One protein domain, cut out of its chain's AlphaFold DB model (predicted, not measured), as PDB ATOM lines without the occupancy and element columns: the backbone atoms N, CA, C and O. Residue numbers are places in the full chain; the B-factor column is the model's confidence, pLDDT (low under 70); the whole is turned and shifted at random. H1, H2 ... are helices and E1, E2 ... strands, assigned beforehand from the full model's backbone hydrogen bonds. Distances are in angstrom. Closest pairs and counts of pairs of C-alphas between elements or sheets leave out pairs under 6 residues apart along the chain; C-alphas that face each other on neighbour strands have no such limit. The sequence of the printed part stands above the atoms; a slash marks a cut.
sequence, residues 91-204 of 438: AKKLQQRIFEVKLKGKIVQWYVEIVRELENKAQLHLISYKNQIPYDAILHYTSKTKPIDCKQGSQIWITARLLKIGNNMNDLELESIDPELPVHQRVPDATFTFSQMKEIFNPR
ATOM      1  N   ALA A  91     -11.447   8.232  69.790       89.62
ATOM      2  CA  ALA A  91     -10.362   7.856  70.699       89.62
ATOM      3  C   ALA A  91     -10.870   7.056  71.907       89.62
ATOM      4  O   ALA A  91     -10.367   5.979  72.218       89.62
ATOM      5  N   LYS A  92     -11.951   7.524  72.537       87.31
ATOM      6  CA  LYS A  92     -12.531   6.883  73.722       87.31
ATOM      7  C   LYS A  92     -13.071   5.474  73.453       87.31
ATOM      8  O   LYS A  92     -12.874   4.571  74.264       87.31
ATOM      9  N   LYS A  93     -13.766   5.254  72.333       88.88
ATOM     10  CA  LYS A  93     -14.303   3.920  72.014       88.88
ATOM     11  C   LYS A  93     -13.193   2.971  71.574       88.88
ATOM     12  O   LYS A  93     -13.272   1.783  71.885       88.88
ATOM     13  N   LEU A  94     -12.161   3.489  70.905       86.75
ATOM     14  CA  LEU A  94     -10.963   2.727  70.561       86.75
ATOM     15  C   LEU A  94     -10.235   2.266  71.829       86.75
ATOM     16  O   LEU A  94      -9.997   1.073  71.992       86.75
ATOM     17  N   GLN A  95      -9.993   3.180  72.770       88.25
ATOM     18  CA  GLN A  95      -9.468   2.873  74.101       88.25
ATOM     19  C   GLN A  95     -10.294   1.787  74.794       88.25
ATOM     20  O   GLN A  95      -9.754   0.768  75.221       88.25
ATOM     21  N   GLN A  96     -11.617   1.951  74.854       89.31
ATOM     22  CA  GLN A  96     -12.502   0.973  75.483       89.31
ATOM     23  C   GLN A  96     -12.422  -0.404  74.804       89.31
ATOM     24  O   GLN A  96     -12.393  -1.429  75.481       89.31
ATOM     25  N   ARG A  97     -12.333  -0.449  73.470       88.75
ATOM     26  CA  ARG A  97     -12.155  -1.700  72.722       88.75
ATOM     27  C   ARG A  97     -10.793  -2.335  72.998       88.75
ATOM     28  O   ARG A  97     -10.736  -3.548  73.188       88.75
ATOM     29  N   ILE A  98      -9.718  -1.547  73.053       87.81
ATOM     30  CA  ILE A  98      -8.381  -2.021  73.439       87.81
ATOM     31  C   ILE A  98      -8.437  -2.622  74.843       87.81
ATOM     32  O   ILE A  98      -7.949  -3.733  75.040       87.81
ATOM     33  N   PHE A  99      -9.092  -1.950  75.794       91.00
ATOM     34  CA  PHE A  99      -9.277  -2.483  77.138       91.00
ATOM     35  C   PHE A  99      -9.977  -3.843  77.105       91.00
ATOM     36  O   PHE A  99      -9.422  -4.831  77.572       91.00
ATOM     37  N   GLU A 100     -11.166  -3.906  76.508       91.19
ATOM     38  CA  GLU A 100     -11.995  -5.115  76.487       91.19
ATOM     39  C   GLU A 100     -11.314  -6.294  75.777       91.19
ATOM     40  O   GLU A 100     -11.443  -7.431  76.222       91.19
ATOM     41  N   VAL A 101     -10.574  -6.042  74.692       87.50
ATOM     42  CA  VAL A 101      -9.959  -7.103  73.877       87.50
ATOM     43  C   VAL A 101      -8.582  -7.518  74.389       87.50
ATOM     44  O   VAL A 101      -8.211  -8.683  74.257       87.50
ATOM     45  N   LYS A 102      -7.786  -6.576  74.908       88.88
ATOM     46  CA  LYS A 102      -6.363  -6.806  75.200       88.88
ATOM     47  C   LYS A 102      -6.019  -6.786  76.678       88.88
ATOM     48  O   LYS A 102      -5.006  -7.379  77.030       88.88
ATOM     49  N   LEU A 103      -6.788  -6.101  77.524       91.88
ATOM     50  CA  LEU A 103      -6.366  -5.805  78.899       91.88
ATOM     51  C   LEU A 103      -7.296  -6.375  79.965       91.88
ATOM     52  O   LEU A 103      -6.833  -6.789  81.023       91.88
ATOM     53  N   LYS A 104      -8.598  -6.431  79.702       95.12
ATOM     54  CA  LYS A 104      -9.581  -6.960  80.640       95.12
ATOM     55  C   LYS A 104      -9.244  -8.395  81.032       95.12
ATOM     56  O   LYS A 104      -8.991  -9.248  80.187       95.12
ATOM     57  N   GLY A 105      -9.245  -8.656  82.332       95.56
ATOM     58  CA  GLY A 105      -8.885  -9.949  82.898       95.56
ATOM     59  C   GLY A 105      -7.384 -10.167  83.093       95.56
ATOM     60  O   GLY A 105      -7.023 -11.129  83.771       95.56
ATOM     61  N   LYS A 106      -6.508  -9.295  82.569       95.75
ATOM     62  CA  LYS A 106      -5.072  -9.377  82.859       95.75
ATOM     63  C   LYS A 106      -4.806  -9.091  84.331       95.75
ATOM     64  O   LYS A 106      -5.496  -8.283  84.957       95.75
ATOM     65  N   ILE A 107      -3.802  -9.773  84.869       96.94
ATOM     66  CA  ILE A 107      -3.345  -9.604  86.245       96.94
ATOM     67  C   ILE A 107      -2.187  -8.618  86.232       96.94
ATOM     68  O   ILE A 107      -1.271  -8.748  85.430       96.94
ATOM     69  N   VAL A 108      -2.232  -7.639  87.120       96.56
ATOM     70  CA  VAL A 108      -1.207  -6.614  87.285       96.56
ATOM     71  C   VAL A 108      -0.688  -6.636  88.714       96.56
ATOM     72  O   VAL A 108      -1.402  -7.035  89.638       96.56
ATOM     73  N   GLN A 109       0.556  -6.198  88.893       95.62
ATOM     74  CA  GLN A 109       1.146  -5.989  90.207       95.62
ATOM     75  C   GLN A 109       1.662  -4.558  90.305       95.62
ATOM     76  O   GLN A 109       2.656  -4.210  89.671       95.62
ATOM     77  N   TRP A 110       0.973  -3.723  91.081       94.62
ATOM     78  CA  TRP A 110       1.242  -2.286  91.149       94.62
ATOM     79  C   TRP A 110       1.428  -1.809  92.583       94.62
ATOM     80  O   TRP A 110       0.886  -2.391  93.524       94.62
ATOM     81  N   TYR A 111       2.202  -0.736  92.727       93.88
ATOM     82  CA  TYR A 111       2.408  -0.037  93.988       93.88
ATOM     83  C   TYR A 111       1.392   1.097  94.120       93.88
ATOM     84  O   TYR A 111       1.261   1.926  93.216       93.88
ATOM     85  N   VAL A 112       0.642   1.108  95.220       95.31
ATOM     86  CA  VAL A 112      -0.530   1.977  95.393       95.31
ATOM     87  C   VAL A 112      -0.564   2.583  96.789       95.31
ATOM     88  O   VAL A 112      -0.055   1.989  97.736       95.31
ATOM     89  N   GLU A 113      -1.201   3.740  96.926       95.75
ATOM     90  CA  GLU A 113      -1.610   4.316  98.210       95.75
ATOM     91  C   GLU A 113      -3.099   4.045  98.445       95.75
ATOM     92  O   GLU A 113      -3.930   4.245  97.560       95.75
ATOM     93  N   ILE A 114      -3.453   3.595  99.646       97.62
ATOM     94  CA  ILE A 114      -4.840   3.376 100.049       97.62
ATOM     95  C   ILE A 114      -5.430   4.705 100.523       97.62
ATOM     96  O   ILE A 114      -5.155   5.164 101.626       97.62
ATOM     97  N   VAL A 115      -6.293   5.310  99.714       96.56
ATOM     98  CA  VAL A 115      -6.944   6.591 100.041       96.56
ATOM     99  C   VAL A 115      -8.044   6.391 101.069       96.56
ATOM    100  O   VAL A 115      -8.173   7.149 102.029       96.56
ATOM    101  N   ARG A 116      -8.865   5.362 100.853       97.19
ATOM    102  CA  ARG A 116     -10.011   5.055 101.702       97.19
ATOM    103  C   ARG A 116     -10.325   3.576 101.637       97.19
ATOM    104  O   ARG A 116     -10.467   3.007 100.560       97.19
ATOM    105  N   GLU A 117     -10.507   2.982 102.800       97.44
ATOM    106  CA  GLU A 117     -10.951   1.603 102.937       97.44
ATOM    107  C   GLU A 117     -12.469   1.560 103.167       97.44
ATOM    108  O   GLU A 117     -13.019   2.349 103.939       97.44
ATOM    109  N   LEU A 118     -13.155   0.653 102.478       96.56
ATOM    110  CA  LEU A 118     -14.572   0.337 102.654       96.56
ATOM    111  C   LEU A 118     -14.721  -1.182 102.861       96.56
ATOM    112  O   LEU A 118     -13.759  -1.940 102.739       96.56
ATOM    113  N   GLU A 119     -15.929  -1.647 103.178       96.62
ATOM    114  CA  GLU A 119     -16.174  -3.039 103.595       96.62
ATOM    115  C   GLU A 119     -15.671  -4.090 102.586       96.62
ATOM    116  O   GLU A 119     -14.998  -5.046 102.963       96.62
ATOM    117  N   ASN A 120     -15.940  -3.886 101.295       97.69
ATOM    118  CA  ASN A 120     -15.603  -4.813 100.206       97.69
ATOM    119  C   ASN A 120     -14.828  -4.151  99.056       97.69
ATOM    120  O   ASN A 120     -14.738  -4.694  97.950       97.69
ATOM    121  N   LYS A 121     -14.323  -2.937  99.287       97.81
ATOM    122  CA  LYS A 121     -13.548  -2.198  98.296       97.81
ATOM    123  C   LYS A 121     -12.622  -1.179  98.940       97.81
ATOM    124  O   LYS A 121     -12.921  -0.672 100.014       97.81
ATOM    125  N   ALA A 122     -11.553  -0.807  98.251       97.69
ATOM    126  CA  ALA A 122     -10.699   0.314  98.624       97.69
ATOM    127  C   ALA A 122     -10.561   1.295  97.459       97.69
ATOM    128  O   ALA A 122     -10.481   0.890  96.302       97.69
ATOM    129  N   GLN A 123     -10.536   2.585  97.782       96.31
ATOM    130  CA  GLN A 123     -10.107   3.632  96.865       96.31
ATOM    131  C   GLN A 123      -8.588   3.719  96.918       96.31
ATOM    132  O   GLN A 123      -8.002   3.781  98.004       96.31
ATOM    133  N   LEU A 124      -7.969   3.706  95.747       95.81
ATOM    134  CA  LEU A 124      -6.531   3.670  95.566       95.81
ATOM    135  C   LEU A 124      -6.064   4.913  94.823       95.81
ATOM    136  O   LEU A 124      -6.704   5.325  93.861       95.81
ATOM    137  N   HIS A 125      -4.893   5.408  95.195       93.62
ATOM    138  CA  HIS A 125      -4.056   6.230  94.340       93.62
ATOM    139  C   HIS A 125      -2.977   5.347  93.722       93.62
ATOM    140  O   HIS A 125      -2.141   4.766  94.418       93.62
ATOM    141  N   LEU A 126      -2.971   5.260  92.397       90.50
ATOM    142  CA  LEU A 126      -1.893   4.628  91.652       90.50
ATOM    143  C   LEU A 126      -0.717   5.609  91.604       90.50
ATOM    144  O   LEU A 126      -0.786   6.653  90.946       90.50
ATOM    145  N   ILE A 127       0.343   5.294  92.352       82.38
ATOM    146  CA  ILE A 127       1.510   6.165  92.490       82.38
ATOM    147  C   ILE A 127       2.440   5.902  91.311       82.38
ATOM    148  O   ILE A 127       3.144   4.894  91.251       82.38
ATOM    149  N   SER A 128       2.458   6.837  90.369       72.38
ATOM    150  CA  SER A 128       3.517   6.889  89.367       72.38
ATOM    151  C   SER A 128       4.804   7.460  89.968       72.38
ATOM    152  O   SER A 128       4.822   7.960  91.093       72.38
ATOM    153  N   TYR A 129       5.900   7.389  89.213       73.19
ATOM    154  CA  TYR A 129       7.185   7.987  89.568       73.19
ATOM    155  C   TYR A 129       7.029   9.415  90.138       73.19
ATOM    156  O   TYR A 129       6.108  10.147  89.766       73.19
ATOM    157  N   LYS A 130       7.938   9.802  91.049       71.81
ATOM    158  CA  LYS A 130       7.879  11.033  91.864       71.81
ATOM    159  C   LYS A 130       7.362  12.249  91.069       71.81
ATOM    160  O   LYS A 130       7.901  12.566  90.012       71.81
ATOM    161  N   ASN A 131       6.371  12.949  91.636       71.38
ATOM    162  CA  ASN A 131       5.741  14.195  91.153       71.38
ATOM    163  C   ASN A 131       4.666  14.074  90.060       71.38
ATOM    164  O   ASN A 131       4.192  15.098  89.567       71.38
ATOM    165  N   GLN A 132       4.241  12.872  89.674       75.00
ATOM    166  CA  GLN A 132       3.072  12.735  88.806       75.00
ATOM    167  C   GLN A 132       1.764  12.780  89.606       75.00
ATOM    168  O   GLN A 132       1.699  12.294  90.731       75.00
ATOM    169  N   ILE A 133       0.716  13.342  88.997       77.62
ATOM    170  CA  ILE A 133      -0.641  13.325  89.554       77.62
ATOM    171  C   ILE A 133      -1.076  11.853  89.695       77.62
ATOM    172  O   ILE A 133      -1.022  11.131  88.688       77.62
ATOM    173  N   PRO A 134      -1.436  11.395  90.909       81.75
ATOM    174  CA  PRO A 134      -1.905  10.033  91.127       81.75
ATOM    175  C   PRO A 134      -3.242   9.806  90.422       81.75
ATOM    176  O   PRO A 134      -3.995  10.746  90.170       81.75
ATOM    177  N   TYR A 135      -3.520   8.549  90.096       81.94
ATOM    178  CA  TYR A 135      -4.773   8.152  89.460       81.94
ATOM    179  C   TYR A 135      -5.653   7.406  90.441       81.94
ATOM    180  O   TYR A 135      -5.170   6.520  91.147       81.94
ATOM    181  N   ASP A 136      -6.939   7.730  90.424       90.69
ATOM    182  CA  ASP A 136      -7.924   7.047  91.245       90.69
ATOM    183  C   ASP A 136      -8.266   5.682  90.644       90.69
ATOM    184  O   ASP A 136      -8.523   5.552  89.445       90.69
ATOM    185  N   ALA A 137      -8.293   4.658  91.488       93.81
ATOM    186  CA  ALA A 137      -8.813   3.344  91.142       93.81
ATOM    187  C   ALA A 137      -9.638   2.768  92.298       93.81
ATOM    188  O   ALA A 137      -9.490   3.159  93.457       93.81
ATOM    189  N   ILE A 138     -10.505   1.809  91.986       95.94
ATOM    190  CA  ILE A 138     -11.296   1.066  92.966       95.94
ATOM    191  C   ILE A 138     -10.837  -0.386  92.948       95.94
ATOM    192  O   ILE A 138     -10.991  -1.084  91.950       95.94
ATOM    193  N   LEU A 139     -10.306  -0.860  94.071       97.69
ATOM    194  CA  LEU A 139      -9.995  -2.268  94.278       97.69
ATOM    195  C   LEU A 139     -11.158  -2.960  94.966       97.69
ATOM    196  O   LEU A 139     -11.462  -2.650  96.111       97.69
ATOM    197  N   HIS A 140     -11.767  -3.923  94.293       98.06
ATOM    198  CA  HIS A 140     -12.776  -4.818  94.836       98.06
ATOM    199  C   HIS A 140     -12.105  -6.020  95.504       98.06
ATOM    200  O   HIS A 140     -11.184  -6.619  94.945       98.06
ATOM    201  N   TYR A 141     -12.569  -6.396  96.694       98.38
ATOM    202  CA  TYR A 141     -12.084  -7.582  97.397       98.38
ATOM    203  C   TYR A 141     -13.175  -8.231  98.247       98.38
ATOM    204  O   TYR A 141     -14.183  -7.626  98.609       98.38
ATOM    205  N   THR A 142     -12.939  -9.489  98.597       98.00
ATOM    206  CA  THR A 142     -13.709 -10.230  99.600       98.00
ATOM    207  C   THR A 142     -12.921 -10.290 100.905       98.00
ATOM    208  O   THR A 142     -11.746  -9.929 100.946       98.00
ATOM    209  N   SER A 143     -13.525 -10.816 101.970       97.12
ATOM    210  CA  SER A 143     -12.808 -11.112 103.218       97.12
ATOM    211  C   SER A 143     -11.591 -12.024 103.011       97.12
ATOM    212  O   SER A 143     -10.605 -11.877 103.726       97.12
ATOM    213  N   LYS A 144     -11.629 -12.922 102.013       97.56
ATOM    214  CA  LYS A 144     -10.518 -13.821 101.668       97.56
ATOM    215  C   LYS A 144      -9.426 -13.136 100.841       97.56
ATOM    216  O   LYS A 144      -8.249 -13.436 101.006       97.56
ATOM    217  N   THR A 145      -9.808 -12.234  99.938       97.94
ATOM    218  CA  THR A 145      -8.880 -11.621  98.971       97.94
ATOM    219  C   THR A 145      -8.392 -10.234  99.378       97.94
ATOM    220  O   THR A 145      -7.600  -9.628  98.659       97.94
ATOM    221  N   LYS A 146      -8.841  -9.706 100.518       98.00
ATOM    222  CA  LYS A 146      -8.412  -8.405 101.032       98.00
ATOM    223  C   LYS A 146      -6.897  -8.394 101.304       98.00
ATOM    224  O   LYS A 146      -6.417  -9.268 102.029       98.00
ATOM    225  N   PRO A 147      -6.139  -7.404 100.795       97.38
ATOM    226  CA  PRO A 147      -4.725  -7.271 101.134       97.38
ATOM    227  C   PRO A 147      -4.531  -7.057 102.642       97.38
ATOM    228  O   PRO A 147      -5.254  -6.270 103.255       97.38
ATOM    229  N   ILE A 148      -3.535  -7.729 103.228       95.81
ATOM    230  CA  ILE A 148      -3.273  -7.740 104.683       95.81
ATOM    231  C   ILE A 148      -3.103  -6.316 105.238       95.81
ATOM    232  O   ILE A 148      -3.645  -5.987 106.293       95.81
ATOM    233  N   ASP A 149      -2.424  -5.454 104.482       95.56
ATOM    234  CA  ASP A 149      -2.101  -4.077 104.868       95.56
ATOM    235  C   ASP A 149      -3.000  -3.026 104.192       95.56
ATOM    236  O   ASP A 149      -2.629  -1.855 104.075       95.56
ATOM    237  N   CYS A 150      -4.196  -3.423 103.742       96.69
ATOM    238  CA  CYS A 150      -5.190  -2.514 103.171       96.69
ATOM    239  C   CYS A 150      -5.805  -1.634 104.271       96.69
ATOM    240  O   CYS A 150      -6.867  -1.960 104.795       96.69
ATOM    241  N   LYS A 151      -5.118  -0.545 104.629       97.19
ATOM    242  CA  LYS A 151      -5.521   0.444 105.636       97.19
ATOM    243  C   LYS A 151      -5.359   1.840 105.055       97.19
ATOM    244  O   LYS A 151      -4.386   2.097 104.360       97.19
ATOM    245  N   GLN A 152      -6.265   2.755 105.372       97.88
ATOM    246  CA  GLN A 152      -6.168   4.141 104.907       97.88
ATOM    247  C   GLN A 152      -4.792   4.772 105.216       97.88
ATOM    248  O   GLN A 152      -4.297   4.686 106.338       97.88
ATOM    249  N   GLY A 153      -4.194   5.407 104.205       96.06
ATOM    250  CA  GLY A 153      -2.873   6.036 104.233       96.06
ATOM    251  C   GLY A 153      -1.693   5.082 104.015       96.06
ATOM    252  O   GLY A 153      -0.554   5.544 103.961       96.06
ATOM    253  N   SER A 154      -1.916   3.766 103.906       96.75
ATOM    254  CA  SER A 154      -0.828   2.817 103.656       96.75
ATOM    255  C   SER A 154      -0.402   2.817 102.188       96.75
ATOM    256  O   SER A 154      -1.211   3.033 101.287       96.75
ATOM    257  N   GLN A 155       0.883   2.549 101.951       96.00
ATOM    258  CA  GLN A 155       1.428   2.324 100.614       96.00
ATOM    259  C   GLN A 155       1.823   0.858 100.475       96.00
ATOM    260  O   GLN A 155       2.690   0.376 101.208       96.00
ATOM    261  N   ILE A 156       1.172   0.137  99.566       96.62
ATOM    262  CA  ILE A 156       1.282  -1.320  99.462       96.62
ATOM    263  C   ILE A 156       1.438  -1.771  98.011       96.62
ATOM    264  O   ILE A 156       1.014  -1.097  97.074       96.62
ATOM    265  N   TRP A 157       2.023  -2.952  97.830       96.12
ATOM    266  CA  TRP A 157       1.928  -3.680  96.569       96.12
ATOM    267  C   TRP A 157       0.620  -4.464  96.536       96.12
ATOM    268  O   TRP A 157       0.315  -5.197  97.476       96.12
ATOM    269  N   ILE A 158      -0.126  -4.343  95.442       96.62
ATOM    270  CA  ILE A 158      -1.318  -5.153  95.187       96.62
ATOM    271  C   ILE A 158      -1.096  -6.046  93.973       96.62
ATOM    272  O   ILE A 158      -0.424  -5.645  93.026       96.62
ATOM    273  N   THR A 159      -1.712  -7.225  93.989       97.00
ATOM    274  CA  THR A 159      -1.870  -8.079  92.810       97.00
ATOM    275  C   THR A 159      -3.352  -8.149  92.484       97.00
ATOM    276  O   THR A 159      -4.139  -8.664  93.280       97.00
ATOM    277  N   ALA A 160      -3.742  -7.606  91.335       97.50
ATOM    278  CA  ALA A 160      -5.146  -7.427  90.997       97.50
ATOM    279  C   ALA A 160      -5.435  -7.725  89.525       97.50
ATOM    280  O   ALA A 160      -4.566  -7.605  88.667       97.50
ATOM    281  N   ARG A 161      -6.674  -8.108  89.228       97.69
ATOM    282  CA  ARG A 161      -7.199  -8.290  87.877       97.69
ATOM    283  C   ARG A 161      -7.832  -7.000  87.377       97.69
ATOM    284  O   ARG A 161      -8.611  -6.389  88.103       97.69
ATOM    285  N   LEU A 162      -7.576  -6.625  86.129       96.50
ATOM    286  CA  LEU A 162      -8.280  -5.521  85.475       96.50
ATOM    287  C   LEU A 162      -9.726  -5.940  85.168       96.50
ATOM    288  O   LEU A 162      -9.940  -6.851  84.366       96.50
ATOM    289  N   LEU A 163     -10.723  -5.293  85.776       96.06
ATOM    290  CA  LEU A 163     -12.135  -5.626  85.544       96.06
ATOM    291  C   LEU A 163     -12.765  -4.742  84.480       96.06
ATOM    292  O   LEU A 163     -13.400  -5.224  83.538       96.06
ATOM    293  N   LYS A 164     -12.623  -3.434  84.667       93.94
ATOM    294  CA  LYS A 164     -13.343  -2.432  83.898       93.94
ATOM    295  C   LYS A 164     -12.585  -1.119  83.936       93.94
ATOM    296  O   LYS A 164     -11.989  -0.767  84.946       93.94
ATOM    297  N   ILE A 165     -12.671  -0.388  82.837       90.19
ATOM    298  CA  ILE A 165     -12.365   1.031  82.797       90.19
ATOM    299  C   ILE A 165     -13.675   1.779  82.578       90.19
ATOM    300  O   ILE A 165     -14.455   1.427  81.686       90.19
ATOM    301  N   GLY A 166     -13.989   2.734  83.447       81.06
ATOM    302  CA  GLY A 166     -15.160   3.572  83.239       81.06
ATOM    303  C   GLY A 166     -14.919   4.659  82.199       81.06
ATOM    304  O   GLY A 166     -14.129   4.519  81.266       81.06
ATOM    305  N   ASN A 167     -15.685   5.737  82.319       69.12
ATOM    306  CA  ASN A 167     -15.711   6.783  81.303       69.12
ATOM    307  C   ASN A 167     -14.467   7.668  81.342       69.12
ATOM    308  O   ASN A 167     -14.152   8.273  80.315       69.12
ATOM    309  N   ASN A 168     -13.812   7.709  82.501       66.06
ATOM    310  CA  ASN A 168     -12.548   8.372  82.763       66.06
ATOM    311  C   ASN A 168     -11.578   7.367  83.395       66.06
ATOM    312  O   ASN A 168     -11.997   6.375  83.989       66.06
ATOM    313  N   MET A 169     -10.278   7.654  83.334       63.19
ATOM    314  CA  MET A 169      -9.267   6.835  84.018       63.19
ATOM    315  C   MET A 169      -9.467   6.726  85.531       63.19
ATOM    316  O   MET A 169      -9.021   5.754  86.125       63.19
ATOM    317  N   ASN A 170     -10.178   7.682  86.128       68.06
ATOM    318  CA  ASN A 170     -10.527   7.673  87.550       68.06
ATOM    319  C   ASN A 170     -11.578   6.603  87.905       68.06
ATOM    320  O   ASN A 170     -11.888   6.400  89.074       68.06
ATOM    321  N   ASP A 171     -12.122   5.914  86.900       83.00
ATOM    322  CA  ASP A 171     -13.088   4.833  87.056       83.00
ATOM    323  C   ASP A 171     -12.439   3.457  86.793       83.00
ATOM    324  O   ASP A 171     -13.093   2.541  86.280       83.00
ATOM    325  N   LEU A 172     -11.134   3.306  87.040       92.25
ATOM    326  CA  LEU A 172     -10.475   2.011  86.901       92.25
ATOM    327  C   LEU A 172     -10.904   1.076  88.037       92.25
ATOM    328  O   LEU A 172     -10.636   1.338  89.208       92.25
ATOM    329  N   GLU A 173     -11.531  -0.041  87.684       95.69
ATOM    330  CA  GLU A 173     -11.963  -1.069  88.627       95.69
ATOM    331  C   GLU A 173     -11.040  -2.294  88.541       95.69
ATOM    332  O   GLU A 173     -10.786  -2.855  87.467       95.69
ATOM    333  N   LEU A 174     -10.553  -2.713  89.705       97.00
ATOM    334  CA  LEU A 174      -9.615  -3.809  89.911       97.00
ATOM    335  C   LEU A 174     -10.242  -4.874  90.816       97.00
ATOM    336  O   LEU A 174     -11.004  -4.546  91.717       97.00
ATOM    337  N   GLU A 175      -9.877  -6.140  90.646       98.25
ATOM    338  CA  GLU A 175     -10.269  -7.237  91.545       98.25
ATOM    339  C   GLU A 175      -9.044  -7.821  92.237       98.25
ATOM    340  O   GLU A 175      -8.116  -8.274  91.569       98.25
ATOM    341  N   SER A 176      -9.030  -7.852  93.566       98.19
ATOM    342  CA  SER A 176      -7.935  -8.476  94.308       98.19
ATOM    343  C   SER A 176      -7.900  -9.987  94.070       98.19
ATOM    344  O   SER A 176      -8.921 -10.671  94.176       98.19
ATOM    345  N   ILE A 177      -6.712 -10.510  93.770       98.00
ATOM    346  CA  ILE A 177      -6.496 -11.932  93.497       98.00
ATOM    347  C   ILE A 177      -6.339 -12.711  94.809       98.00
ATOM    348  O   ILE A 177      -5.600 -12.306  95.702       98.00
ATOM    349  N   ASP A 178      -7.001 -13.866  94.906       97.19
ATOM    350  CA  ASP A 178      -6.871 -14.771  96.051       97.19
ATOM    351  C   ASP A 178      -5.432 -15.321  96.159       97.19
ATOM    352  O   ASP A 178      -4.962 -15.989  95.228       97.19
ATOM    353  N   PRO A 179      -4.714 -15.067  97.272       94.94
ATOM    354  CA  PRO A 179      -3.337 -15.518  97.453       94.94
ATOM    355  C   PRO A 179      -3.197 -17.045  97.548       94.94
ATOM    356  O   PRO A 179      -2.080 -17.553  97.432       94.94
ATOM    357  N   GLU A 180      -4.291 -17.784  97.728       96.38
ATOM    358  CA  GLU A 180      -4.292 -19.249  97.750       96.38
ATOM    359  C   GLU A 180      -4.405 -19.878  96.354       96.38
ATOM    360  O   GLU A 180      -4.206 -21.085  96.210       96.38
ATOM    361  N   LEU A 181      -4.687 -19.093  95.304       95.44
ATOM    362  CA  LEU A 181      -4.767 -19.633  93.946       95.44
ATOM    363  C   LEU A 181      -3.426 -20.245  93.500       95.44
ATOM    364  O   LEU A 181      -2.350 -19.807  93.928       95.44
ATOM    365  N   PRO A 182      -3.431 -21.234  92.592       96.81
ATOM    366  CA  PRO A 182      -2.198 -21.759  92.015       96.81
ATOM    367  C   PRO A 182      -1.335 -20.651  91.390       96.81
ATOM    368  O   PRO A 182      -1.863 -19.720  90.785       96.81
ATOM    369  N   VAL A 183      -0.004 -20.753  91.500       94.50
ATOM    370  CA  VAL A 183       0.945 -19.709  91.045       94.50
ATOM    371  C   VAL A 183       0.714 -19.307  89.584       94.50
ATOM    372  O   VAL A 183       0.693 -18.121  89.272       94.50
ATOM    373  N   HIS A 184       0.449 -20.276  88.705       92.62
ATOM    374  CA  HIS A 184       0.199 -20.032  87.280       92.62
ATOM    375  C   HIS A 184      -1.053 -19.176  87.003       92.62
ATOM    376  O   HIS A 184      -1.150 -18.576  85.942       92.62
ATOM    377  N   GLN A 185      -1.999 -19.088  87.945       93.19
ATOM    378  CA  GLN A 185      -3.204 -18.251  87.827       93.19
ATOM    379  C   GLN A 185      -3.023 -16.857  88.432       93.19
ATOM    380  O   GLN A 185      -3.968 -16.074  88.452       93.19
ATOM    381  N   ARG A 186      -1.836 -16.561  88.968       94.50
ATOM    382  CA  ARG A 186      -1.511 -15.301  89.646       94.50
ATOM    383  C   ARG A 186      -0.349 -14.559  89.005       94.50
ATOM    384  O   ARG A 186       0.101 -13.569  89.568       94.50
ATOM    385  N   VAL A 187       0.152 -15.049  87.871       96.50
ATOM    386  CA  VAL A 187       1.294 -14.454  87.175       96.50
ATOM    387  C   VAL A 187       0.878 -13.080  86.646       96.50
ATOM    388  O   VAL A 187      -0.017 -13.018  85.799       96.50
ATOM    389  N   PRO A 188       1.476 -11.982  87.141       96.38
ATOM    390  CA  PRO A 188       1.211 -10.660  86.602       96.38
ATOM    391  C   PRO A 188       1.765 -10.548  85.183       96.38
ATOM    392  O   PRO A 188       2.839 -11.067  84.880       96.38
ATOM    393  N   ASP A 189       1.054  -9.830  84.322       93.94
ATOM    394  CA  ASP A 189       1.543  -9.482  82.999       93.94
ATOM    395  C   ASP A 189       2.572  -8.349  83.112       93.94
ATOM    396  O   ASP A 189       2.228  -7.178  83.283       93.94
ATOM    397  N   ALA A 190       3.852  -8.709  83.016       88.44
ATOM    398  CA  ALA A 190       4.964  -7.768  83.101       88.44
ATOM    399  C   ALA A 190       5.085  -6.844  81.874       88.44
ATOM    400  O   ALA A 190       5.803  -5.847  81.938       88.44
ATOM    401  N   THR A 191       4.392  -7.145  80.769       85.25
ATOM    402  CA  THR A 191       4.404  -6.305  79.558       85.25
ATOM    403  C   THR A 191       3.511  -5.077  79.690       85.25
ATOM    404  O   THR A 191       3.590  -4.179  78.853       85.25
ATOM    405  N   PHE A 192       2.670  -5.033  80.732       85.88
ATOM    406  CA  PHE A 192       1.683  -3.986  80.937       85.88
ATOM    407  C   PHE A 192       1.976  -3.164  82.194       85.88
ATOM    408  O   PHE A 192       1.661  -3.531  83.329       85.88
ATOM    409  N   THR A 193       2.579  -2.003  81.974       86.00
ATOM    410  CA  THR A 193       2.930  -1.051  83.026       86.00
ATOM    411  C   THR A 193       1.824  -0.026  83.252       86.00
ATOM    412  O   THR A 193       1.024   0.287  82.367       86.00
ATOM    413  N   PHE A 194       1.824   0.571  84.443       81.88
ATOM    414  CA  PHE A 194       0.949   1.696  84.755       81.88
ATOM    415  C   PHE A 194       1.142   2.883  83.788       81.88
ATOM    416  O   PHE A 194       0.169   3.495  83.350       81.88
ATOM    417  N   SER A 195       2.388   3.184  83.403       83.12
ATOM    418  CA  SER A 195       2.696   4.267  82.458       83.12
ATOM    419  C   SER A 195       2.052   4.036  81.092       83.12
ATOM    420  O   SER A 195       1.416   4.943  80.562       83.12
ATOM    421  N   GLN A 196       2.122   2.810  80.564       84.81
ATOM    422  CA  GLN A 196       1.447   2.460  79.310       84.81
ATOM    423  C   GLN A 196      -0.071   2.584  79.430       84.81
ATOM    424  O   GLN A 196      -0.727   3.053  78.506       84.81
ATOM    425  N   MET A 197      -0.650   2.210  80.576       85.06
ATOM    426  CA  MET A 197      -2.080   2.406  80.805       85.06
ATOM    427  C   MET A 197      -2.458   3.888  80.717       85.06
ATOM    428  O   MET A 197      -3.419   4.244  80.045       85.06
ATOM    429  N   LYS A 198      -1.677   4.763  81.348       82.62
ATOM    430  CA  LYS A 198      -1.885   6.213  81.302       82.62
ATOM    431  C   LYS A 198      -1.786   6.785  79.886       82.62
ATOM    432  O   LYS A 198      -2.572   7.664  79.539       82.62
ATOM    433  N   GLU A 199      -0.841   6.299  79.090       81.12
ATOM    434  CA  GLU A 199      -0.683   6.707  77.691       81.12
ATOM    435  C   GLU A 199      -1.873   6.260  76.841       81.12
ATOM    436  O   GLU A 199      -2.462   7.071  76.127       81.12
ATOM    437  N   ILE A 200      -2.272   4.991  76.974       81.69
ATOM    438  CA  ILE A 200      -3.392   4.421  76.225       81.69
ATOM    439  C   ILE A 200      -4.686   5.136  76.596       81.69
ATOM    440  O   ILE A 200      -5.418   5.553  75.709       81.69
ATOM    441  N   PHE A 201      -4.967   5.301  77.886       83.38
ATOM    442  CA  PHE A 201      -6.234   5.811  78.405       83.38
ATOM    443  C   PHE A 201      -6.157   7.280  78.816       83.38
ATOM    444  O   PHE A 201      -6.547   7.675  79.911       83.38
ATOM    445  N   ASN A 202      -5.660   8.138  77.939       82.75
ATOM    446  CA  ASN A 202      -5.653   9.565  78.217       82.75
ATOM    447  C   ASN A 202      -7.085  10.149  78.103       82.75
ATOM    448  O   ASN A 202      -7.683  10.045  77.029       82.75
ATOM    449  N   PRO A 203      -7.651  10.797  79.148       81.06
ATOM    450  CA  PRO A 203      -8.976  11.427  79.070       81.06
ATOM    451  C   PRO A 203      -9.027  12.587  78.068       81.06
ATOM    452  O   PRO A 203     -10.093  12.921  77.565       81.06
ATOM    453  N   ARG A 204      -7.868  13.171  77.751       85.50
ATOM    454  CA  ARG A 204      -7.695  14.211  76.735       85.50
ATOM    455  C   ARG A 204      -7.286  13.634  75.381       85.50
ATOM    456  O   ARG A 204      -6.872  14.388  74.512       85.50
TER     457      ARG A 204
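Overview. This is residues 91 to 204 of the 438 residues of the protein "U-box domain-containing protein" of Streblomastix strix (UniProt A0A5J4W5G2). A small closed barrel of five strands has two helices, H1 and H2, outside it on one side and near each other. E1 and E4 bend strongly as they go round the barrel. The 114 printed residues run H1 E1 E2 E3 E4 E5 H2, of mixed class; round the ring stand E1 E2 E3 E5 E4, antiparallel but for parallel E3 and E5. The whole is compact, with a radius of gyration of the C-alphas of 13.6 A and spans of 38 by 32 by 24 A.

Along the chain. Find C-alpha 91 at (-10.362, 7.856, 70.699); from there H1 runs 16.4 A to residue 103. E1, residues 107 to 117, spans 21.5 A and bends by 86 degrees at 114. Next come E2, residues 121 to 126, and E3, residues 135 to 140. E4, residues 155 to 165, spans 22.6 A and bends by 84 degrees at 161. E5 holds residues 172 to 176; H2, residues 194 to 200, ends at C-alpha (-3.392, 4.421, 76.225).

Arrangement. Look at the barrel first: E1, E2 and E3 form a meander, each strand the antiparallel neighbour of the one before, with N 113 to O 125 at 2.9 A and N 124 to O 137 at 2.8 A. E4 returns antiparallel to E1, N 108 to O 160 at 2.8 A, completing a Greek key of four strands. E3 lies on one side of E5, parallel to it, with N 138 to O 172 at 2.8 A, and E4, which forms a hairpin with E5, lies on the other side, with N 161 to O 175 at 2.8 A. H1 is on the barrel; its closest C-alphas to E4 are Leu 103 and Leu 162, 6.9 A. H1 and H2 are close but not clearly touching, C-alphas of Gln 95 and Ile 200 at 6.6 A. In both helices every O i to N i+4 pair is within hydrogen-bond range.

Size, cuts and confidence. The farthest C-alphas, Glu 180 and Arg 204, are 39.7 A apart. The printed part has no cut. The links E3 to E4 and E5 to H2 are long. Only residues 167 to 170 have pLDDT under 70.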